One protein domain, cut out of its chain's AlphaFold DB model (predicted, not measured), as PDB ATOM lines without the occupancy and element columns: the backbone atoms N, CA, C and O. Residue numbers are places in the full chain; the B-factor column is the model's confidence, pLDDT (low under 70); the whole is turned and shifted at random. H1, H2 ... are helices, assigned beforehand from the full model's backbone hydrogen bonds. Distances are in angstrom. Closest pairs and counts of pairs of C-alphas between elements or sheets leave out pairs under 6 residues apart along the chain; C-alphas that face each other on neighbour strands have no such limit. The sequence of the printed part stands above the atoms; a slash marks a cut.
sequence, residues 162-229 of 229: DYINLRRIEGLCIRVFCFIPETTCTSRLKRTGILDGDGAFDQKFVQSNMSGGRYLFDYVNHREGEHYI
ATOM      1  N   ASP A 162      98.192 252.142 294.038       56.16
ATOM      2  CA  ASP A 162      99.528 251.843 293.525       56.16
ATOM      3  C   ASP A 162      99.479 251.487 292.033       56.16
ATOM      4  O   ASP A 162      98.873 250.498 291.613       56.16
ATOM      5  N   TYR A 163     100.180 252.272 291.215       59.78
ATOM      6  CA  TYR A 163     100.357 251.982 289.795       59.78
ATOM      7  C   TYR A 163     101.508 250.997 289.601       59.78
ATOM      8  O   TYR A 163     102.682 251.369 289.590       59.78
ATOM      9  N   ILE A 164     101.170 249.723 289.413       64.38
ATOM     10  CA  ILE A 164     102.152 248.661 289.193       64.38
ATOM     11  C   ILE A 164     102.062 248.155 287.753       64.38
ATOM     12  O   ILE A 164     101.041 247.630 287.311       64.38
ATOM     13  N   ASN A 165     103.170 248.246 287.012       72.38
ATOM     14  CA  ASN A 165     103.265 247.668 285.673       72.38
ATOM     15  C   ASN A 165     103.560 246.159 285.758       72.38
ATOM     16  O   ASN A 165     104.718 245.733 285.745       72.38
ATOM     17  N   LEU A 166     102.500 245.353 285.831       75.06
ATOM     18  CA  LEU A 166     102.585 243.896 285.990       75.06
ATOM     19  C   LEU A 166     103.400 243.222 284.876       75.06
ATOM     20  O   LEU A 166     104.286 242.424 285.172       75.06
ATOM     21  N   ARG A 167     103.221 243.632 283.612       75.62
ATOM     22  CA  ARG A 167     103.992 243.082 282.478       75.62
ATOM     23  C   ARG A 167     105.493 243.326 282.619       75.62
ATOM     24  O   ARG A 167     106.310 242.504 282.206       75.62
ATOM     25  N   ARG A 168     105.882 244.474 283.188       74.62
ATOM     26  CA  ARG A 168     107.293 244.791 283.429       74.62
ATOM     27  C   ARG A 168     107.885 243.902 284.518       74.62
ATOM     28  O   ARG A 168     109.027 243.471 284.366       74.62
ATOM     29  N   ILE A 169     107.123 243.625 285.574       81.50
ATOM     30  CA  ILE A 169     107.538 242.731 286.660       81.50
ATOM     31  C   ILE A 169     107.679 241.298 286.148       81.50
ATOM     32  O   ILE A 169     108.724 240.691 286.349       81.50
ATOM     33  N   GLU A 170     106.700 240.784 285.403       83.31
ATOM     34  CA  GLU A 170     106.771 239.448 284.795       83.31
ATOM     35  C   GLU A 170     107.983 239.309 283.870       83.31
ATOM     36  O   GLU A 170     108.747 238.349 283.968       83.31
ATOM     37  N   GLY A 171     108.226 240.313 283.018       78.12
ATOM     38  CA  GLY A 171     109.400 240.343 282.150       78.12
ATOM     39  C   GLY A 171     110.725 240.355 282.922       78.12
ATOM     40  O   GLY A 171     111.704 239.760 282.469       78.12
ATOM     41  N   LEU A 172     110.771 240.999 284.094       83.62
ATOM     42  CA  LEU A 172     111.927 240.941 284.992       83.62
ATOM     43  C   LEU A 172     112.074 239.554 285.622       83.62
ATOM     44  O   LEU A 172     113.181 239.023 285.619       83.62
ATOM     45  N   CYS A 173     110.987 238.942 286.095       85.75
ATOM     46  CA  CYS A 173     111.015 237.590 286.647       85.75
ATOM     47  C   CYS A 173     111.525 236.575 285.622       85.75
ATOM     48  O   CYS A 173     112.445 235.823 285.919       85.75
ATOM     49  N   ILE A 174     111.022 236.616 284.389       86.50
ATOM     50  CA  ILE A 174     111.495 235.738 283.313       86.50
ATOM     51  C   ILE A 174     112.969 236.015 282.994       86.50
ATOM     52  O   ILE A 174     113.737 235.086 282.782       86.50
ATOM     53  N   ARG A 175     113.412 237.277 282.994       85.75
ATOM     54  CA  ARG A 175     114.822 237.603 282.728       85.75
ATOM     55  C   ARG A 175     115.766 237.121 283.835       85.75
ATOM     56  O   ARG A 175     116.878 236.711 283.524       85.75
ATOM     57  N   VAL A 176     115.362 237.236 285.100       91.00
ATOM     58  CA  VAL A 176     116.217 236.935 286.262       91.00
ATOM     59  C   VAL A 176     116.137 235.461 286.652       91.00
ATOM     60  O   VAL A 176     117.155 234.856 286.973       91.00
ATOM     61  N   PHE A 177     114.942 234.881 286.614       87.06
ATOM     62  CA  PHE A 177     114.656 233.541 287.123       87.06
ATOM     63  C   PHE A 177     114.284 232.537 286.029       87.06
ATOM     64  O   PHE A 177     114.143 231.360 286.334       87.06
ATOM     65  N   CYS A 178     114.118 232.961 284.770       88.25
ATOM     66  CA  CYS A 178     113.618 232.146 283.649       88.25
ATOM     67  C   CYS A 178     112.150 231.689 283.769       88.25
ATOM     68  O   CYS A 178     111.635 231.073 282.840       88.25
ATOM     69  N   PHE A 179     111.457 232.014 284.864       86.38
ATOM     70  CA  PHE A 179     110.032 231.751 285.088       86.38
ATOM     71  C   PHE A 179     109.437 232.785 286.060       86.38
ATOM     72  O   PHE A 179     110.172 233.541 286.699       86.38
ATOM     73  N   ILE A 180     108.106 232.834 286.175       86.00
ATOM     74  CA  ILE A 180     107.417 233.643 287.193       86.00
ATOM     75  C   ILE A 180     107.330 232.808 288.482       86.00
ATOM     76  O   ILE A 180     106.678 231.762 288.472       86.00
ATOM     77  N   PRO A 181     107.997 233.207 289.579       85.69
ATOM     78  CA  PRO A 181     108.048 232.400 290.791       85.69
ATOM     79  C   PRO A 181     106.689 232.317 291.490       85.69
ATOM     80  O   PRO A 181     105.942 233.295 291.562       85.69
ATOM     81  N   GLU A 182     106.386 231.150 292.062       87.38
ATOM     82  CA  GLU A 182     105.214 231.006 292.919       87.38
ATOM     83  C   GLU A 182     105.442 231.694 294.270       87.38
ATOM     84  O   GLU A 182     106.518 231.642 294.867       87.38
ATOM     85  N   THR A 183     104.395 232.343 294.763       84.62
ATOM     86  CA  THR A 183     104.357 233.040 296.047       84.62
ATOM     87  C   THR A 183     103.269 232.430 296.923       84.62
ATOM     88  O   THR A 183     102.421 231.664 296.458       84.62
ATOM     89  N   THR A 184     103.215 232.844 298.188       87.81
ATOM     90  CA  THR A 184     102.138 232.468 299.121       87.81
ATOM     91  C   THR A 184     100.736 232.832 298.607       87.81
ATOM     92  O   THR A 184      99.746 232.238 299.033       87.81
ATOM     93  N   CYS A 185     100.637 233.768 297.658       82.00
ATOM     94  CA  CYS A 185      99.384 234.207 297.052       82.00
ATOM     95  C   CYS A 185      99.039 233.493 295.735       82.00
ATOM     96  O   CYS A 185      97.879 233.555 295.324       82.00
ATOM     97  N   THR A 186      99.977 232.799 295.079       84.75
ATOM     98  CA  THR A 186      99.798 232.289 293.703       84.75
ATOM     99  C   THR A 186      98.589 231.369 293.569       84.75
ATOM    100  O   THR A 186      97.749 231.584 292.698       84.75
ATOM    101  N   SER A 187      98.413 230.401 294.473       86.38
ATOM    102  CA  SER A 187      97.257 229.493 294.408       86.38
ATOM    103  C   SER A 187      95.926 230.221 294.607       86.38
ATOM    104  O   SER A 187      94.920 229.832 294.017       86.38
ATOM    105  N   ARG A 188      95.891 231.275 295.437       87.06
ATOM    106  CA  ARG A 188      94.685 232.094 295.630       87.06
ATOM    107  C   ARG A 188      94.369 232.880 294.362       87.06
ATOM    108  O   ARG A 188      93.224 232.847 293.932       87.06
ATOM    109  N   LEU A 189      95.373 233.519 293.766       85.56
ATOM    110  CA  LEU A 189      95.213 234.354 292.575       85.56
ATOM    111  C   LEU A 189      94.818 233.544 291.330       85.56
ATOM    112  O   LEU A 189      93.959 233.989 290.571       85.56
ATOM    113  N   LYS A 190      95.363 232.328 291.166       89.25
ATOM    114  CA  LYS A 190      94.929 231.371 290.131       89.25
ATOM    115  C   LYS A 190      93.466 230.960 290.325       89.25
ATOM    116  O   LYS A 190      92.679 230.990 289.387       89.25
ATOM    117  N   ARG A 191      93.058 230.634 291.561       88.50
ATOM    118  CA  ARG A 191      91.657 230.276 291.863       88.50
ATOM    119  C   ARG A 191      90.674 231.415 291.605       88.50
ATOM    120  O   ARG A 191      89.533 231.145 291.254       88.50
ATOM    121  N   THR A 192      91.090 232.663 291.806       84.56
ATOM    122  CA  THR A 192      90.254 233.840 291.535       84.56
ATOM    123  C   THR A 192      90.299 234.288 290.072       84.56
ATOM    124  O   THR A 192      89.666 235.288 289.759       84.56
ATOM    125  N   GLY A 193      91.043 233.598 289.198       85.56
ATOM    126  CA  GLY A 193      91.188 233.936 287.775       85.56
ATOM    127  C   GLY A 193      92.039 235.177 287.491       85.56
ATOM    128  O   GLY A 193      92.078 235.648 286.365       85.56
ATOM    129  N   ILE A 194      92.732 235.719 288.502       85.75
ATOM    130  CA  ILE A 194      93.624 236.881 288.331       85.75
ATOM    131  C   ILE A 194      94.905 236.466 287.599       85.75
ATOM    132  O   ILE A 194      95.458 237.245 286.825       85.75
ATOM    133  N   LEU A 195      95.373 235.241 287.856       87.75
ATOM    134  CA  LEU A 195      96.456 234.614 287.108       87.75
ATOM    135  C   LEU A 195      95.908 233.468 286.256       87.75
ATOM    136  O   LEU A 195      95.008 232.750 286.698       87.75
ATOM    137  N   ASP A 196      96.502 233.268 285.086       87.19
ATOM    138  CA  ASP A 196      96.250 232.116 284.228       87.19
ATOM    139  C   ASP A 196      96.943 230.834 284.746       87.19
ATOM    140  O   ASP A 196      97.549 230.791 285.826       87.19
ATOM    141  N   GLY A 197      96.825 229.743 283.981       82.81
ATOM    142  CA  GLY A 197      97.425 228.449 284.327       82.81
ATOM    143  C   GLY A 197      98.951 228.497 284.463       82.81
ATOM    144  O   GLY A 197      99.506 227.827 285.343       82.81
ATOM    145  N   ASP A 198      99.599 229.353 283.672       82.88
ATOM    146  CA  ASP A 198     101.049 229.548 283.638       82.88
ATOM    147  C   ASP A 198     101.530 230.526 284.726       82.88
ATOM    148  O   ASP A 198     102.729 230.664 284.970       82.88
ATOM    149  N   GLY A 199     100.598 231.144 285.459       82.00
ATOM    150  CA  GLY A 199     100.887 232.075 286.545       82.00
ATOM    151  C   GLY A 199     101.123 233.510 286.082       82.00
ATOM    152  O   GLY A 199     101.568 234.317 286.899       82.00
ATOM    153  N   ALA A 200     100.819 233.830 284.822       85.69
ATOM    154  CA  ALA A 200     100.841 235.188 284.291       85.69
ATOM    155  C   ALA A 200      99.501 235.894 284.533       85.69
ATOM    156  O   ALA A 200      98.470 235.258 284.746       85.69
ATOM    157  N   PHE A 201      99.505 237.223 284.535       86.19
ATOM    158  CA  PHE A 201      98.320 238.029 284.791       86.19
ATOM    159  C   PHE A 201      97.302 237.956 283.641       86.19
ATOM    160  O   PHE A 201      97.564 238.411 282.523       86.19
ATOM    161  N   ASP A 202      96.095 237.456 283.930       86.75
ATOM    162  CA  ASP A 202      95.007 237.368 282.954       86.75
ATOM    163  C   ASP A 202      94.240 238.694 282.875       86.75
ATOM    164  O   ASP A 202      93.176 238.907 283.468       86.75
ATOM    165  N   GLN A 203      94.798 239.615 282.091       81.38
ATOM    166  CA  GLN A 203      94.214 240.931 281.860       81.38
ATOM    167  C   GLN A 203      92.761 240.861 281.362       81.38
ATOM    168  O   GLN A 203      91.945 241.685 281.772       81.38
ATOM    169  N   LYS A 204      92.423 239.906 280.486       81.62
ATOM    170  CA  LYS A 204      91.075 239.819 279.905       81.62
ATOM    171  C   LYS A 204      90.064 239.392 280.959       81.62
ATOM    172  O   LYS A 204      89.006 240.009 281.068       81.62
ATOM    173  N   PHE A 205      90.399 238.375 281.751       85.06
ATOM    174  CA  PHE A 205      89.530 237.909 282.822       85.06
ATOM    175  C   PHE A 205      89.258 239.020 283.839       85.06
ATOM    176  O   PHE A 205      88.096 239.281 284.162       85.06
ATOM    177  N   VAL A 206      90.304 239.714 284.299       80.19
ATOM    178  CA  VAL A 206      90.170 240.778 285.305       80.19
ATOM    179  C   VAL A 206      89.354 241.957 284.756       80.19
ATOM    180  O   VAL A 206      88.443 242.428 285.437       80.19
ATOM    181  N   GLN A 207      89.574 242.367 283.499       74.81
ATOM    182  CA  GLN A 207      88.772 243.412 282.840       74.81
ATOM    183  C   GLN A 207      87.286 243.061 282.773       74.81
ATOM    184  O   GLN A 207      86.432 243.901 283.058       74.81
ATOM    185  N   SER A 208      86.964 241.830 282.378       79.56
ATOM    186  CA  SER A 208      85.578 241.417 282.162       79.56
ATOM    187  C   SER A 208      84.825 241.091 283.453       79.56
ATOM    188  O   SER A 208      83.601 241.184 283.461       79.56
ATOM    189  N   ASN A 209      85.520 240.711 284.531       79.44
ATOM    190  CA  ASN A 209      84.880 240.156 285.731       79.44
ATOM    191  C   ASN A 209      85.139 240.954 287.016       79.44
ATOM    192  O   ASN A 209      84.444 240.737 288.007       79.44
ATOM    193  N   MET A 210      86.133 241.848 287.039       72.62
ATOM    194  CA  MET A 210      86.581 242.522 288.268       72.62
ATOM    195  C   MET A 210      86.637 244.054 288.157       72.62
ATOM    196  O   MET A 210      86.941 244.718 289.146       72.62
ATOM    197  N   SER A 211      86.275 244.621 287.002       60.22
ATOM    198  CA  SER A 211      86.295 246.065 286.704       60.22
ATOM    199  C   SER A 211      85.321 246.927 287.527       60.22
ATOM    200  O   SER A 211      85.418 248.148 287.482       60.22
ATOM    201  N   GLY A 212      84.415 246.320 288.304       56.16
ATOM    202  CA  GLY A 212      83.494 247.012 289.223       56.16
ATOM    203  C   GLY A 212      83.817 246.854 290.718       56.16
ATOM    204  O   GLY A 212      82.976 247.175 291.556       56.16
ATOM    205  N   GLY A 213      84.975 246.285 291.075       55.75
ATOM    206  CA  GLY A 213      85.386 246.062 292.468       55.75
ATOM    207  C   GLY A 213      86.110 247.258 293.109       55.75
ATOM    208  O   GLY A 213      86.322 248.285 292.480       55.75
ATOM    209  N   ARG A 214      86.575 247.101 294.360       49.38
ATOM    210  CA  ARG A 214      87.461 248.075 295.049       49.38
ATOM    211  C   ARG A 214      88.850 248.237 294.404       49.38
ATOM    212  O   ARG A 214      89.661 249.008 294.898       49.38
ATOM    213  N   TYR A 215      89.134 247.490 293.342       54.44
ATOM    214  CA  TYR A 215      90.404 247.512 292.633       54.44
ATOM    215  C   TYR A 215      90.209 248.265 291.321       54.44
ATOM    216  O   TYR A 215      89.481 247.801 290.444       54.44
ATOM    217  N   LEU A 216      90.853 249.423 291.192       52.50
ATOM    218  CA  LEU A 216      90.890 250.160 289.937       52.50
ATOM    219  C   LEU A 216      92.051 249.611 289.106       52.50
ATOM    220  O   LEU A 216      93.216 249.857 289.410       52.50
ATOM    221  N   PHE A 217      91.742 248.820 288.083       57.38
ATOM    222  CA  PHE A 217      92.748 248.373 287.129       57.38
ATOM    223  C   PHE A 217      92.737 249.319 285.933       57.38
ATOM    224  O   PHE A 217      91.816 249.278 285.117       57.38
ATOM    225  N   ASP A 218      93.754 250.171 285.842       51.72
ATOM    226  CA  ASP A 218      93.961 251.007 284.666       51.72
ATOM    227  C   ASP A 218      94.845 250.265 283.657       51.72
ATOM    228  O   ASP A 218      95.978 249.867 283.943       51.72
ATOM    229  N   TYR A 219      94.299 250.034 282.468       52.38
ATOM    230  CA  TYR A 219      94.932 249.259 281.409       52.38
ATOM    231  C   TYR A 219      95.429 250.178 280.300       52.38
ATOM    232  O   TYR A 219      95.211 249.899 279.117       52.38
ATOM    233  N   VAL A 220      96.094 251.272 280.681       46.25
ATOM    234  CA  VAL A 220      96.761 252.169 279.736       46.25
ATOM    235  C   VAL A 220      97.872 251.394 279.027       46.25
ATOM    236  O   VAL A 220      99.024 251.324 279.462       46.25
ATOM    237  N   ASN A 221      97.535 250.812 277.878       40.84
ATOM    238  CA  ASN A 221      98.503 250.698 276.801       40.84
ATOM    239  C   ASN A 221      98.970 252.122 276.492       40.84
ATOM    240  O   ASN A 221      98.180 253.049 276.571       40.84
ATOM    241  N   HIS A 222     100.239 252.299 276.145       40.06
ATOM    242  CA  HIS A 222     100.928 253.578 275.916       40.06
ATOM    243  C   HIS A 222     100.300 254.528 274.850       40.06
ATOM    244  O   HIS A 222     100.976 255.405 274.319       40.06
ATOM    245  N   ARG A 223      99.023 254.392 274.490       37.47
ATOM    246  CA  ARG A 223      98.270 255.314 273.647       37.47
ATOM    247  C   ARG A 223      96.863 255.476 274.222       37.47
ATOM    248  O   ARG A 223      96.122 254.505 274.268       37.47
ATOM    249  N   GLU A 224      96.559 256.717 274.596       38.06
ATOM    250  CA  GLU A 224      95.226 257.259 274.907       38.06
ATOM    251  C   GLU A 224      94.693 256.944 276.312       38.06
ATOM    252  O   GLU A 224      93.950 255.998 276.547       38.06
ATOM    253  N   GLY A 225      95.072 257.809 277.258       33.97
ATOM    254  CA  GLY A 225      94.296 258.019 278.474       33.97
ATOM    255  C   GLY A 225      93.137 258.966 278.173       33.97
ATOM    256  O   GLY A 225      93.356 260.158 277.972       33.97
ATOM    257  N   GLU A 226      91.915 258.444 278.167       31.00
ATOM    258  CA  GLU A 226      90.720 259.235 278.454       31.00
ATOM    259  C   GLU A 226      90.237 258.849 279.850       31.00
ATOM    260  O   GLU A 226      89.702 257.762 280.071       31.00
ATOM    261  N   HIS A 227      90.462 259.740 280.813       30.02
ATOM    262  CA  HIS A 227      89.853 259.641 282.131       30.02
ATOM    263  C   HIS A 227      88.412 260.152 282.030       30.02
ATOM    264  O   HIS A 227      88.195 261.342 281.803       30.02
ATOM    265  N   TYR A 228      87.436 259.266 282.215       28.19
ATOM    266  CA  TYR A 228      86.071 259.681 282.532       28.19
ATOM    267  C   TYR A 228      85.984 259.884 284.049       28.19
ATOM    268  O   TYR A 228      86.345 258.988 284.813       28.19
ATOM    269  N   ILE A 229      85.584 261.097 284.443       33.44
ATOM    270  CA  ILE A 229      85.292 261.510 285.828       33.44
ATOM    271  C   ILE A 229      84.047 260.774 286.325       33.44
ATOM    272  O   ILE A 229      83.080 260.682 285.532       33.44
TER     273      ILE A 229
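What this domain is: This is residues 162 to 229 of the 229 residues of the protein "HNH endonuclease" of Candidatus Burkholderia pumila (UniProt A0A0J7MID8). This is a model with little regular structure: three helices set apart on a chain of loops, H1 on one side and H2 and H3 on the other, with a long tail after H3, of which residues 221 to 226 stick out free. The 68 printed residues hold H1, H2 and H3 in that order and no named strand; the class is all helix, with 26 residues in named elements. It is only just loose, close to compact, with a radius of gyration of the C-alphas of 13.3 A, and elongated, spanning 40 by 25 by 19 A.

Where its parts are: Find C-alpha 166 at (102.585, 243.896, 285.990); from there H1, residues 166 to 177, runs 15.9 A. H2, residues 186 to 191, runs 8.6 A. H3, residues 203 to 210, runs 10.1 A to C-alpha 210 at (86.581, 242.522, 288.268).

How they stand to each other: H1 is apart from H2 and from H3, and H2 is apart from H3. In H1, H2 and H3 every O i to N i+4 pair is within hydrogen-bond range.

The domain as a whole: Look to Cys 178 and Ile 229 for the two C-alphas farthest apart, 40.9 A. The printed part has no cut; the link from H2 to H3 is long. Confidence is under 70 at residues 162 to 164 and 211 to 229.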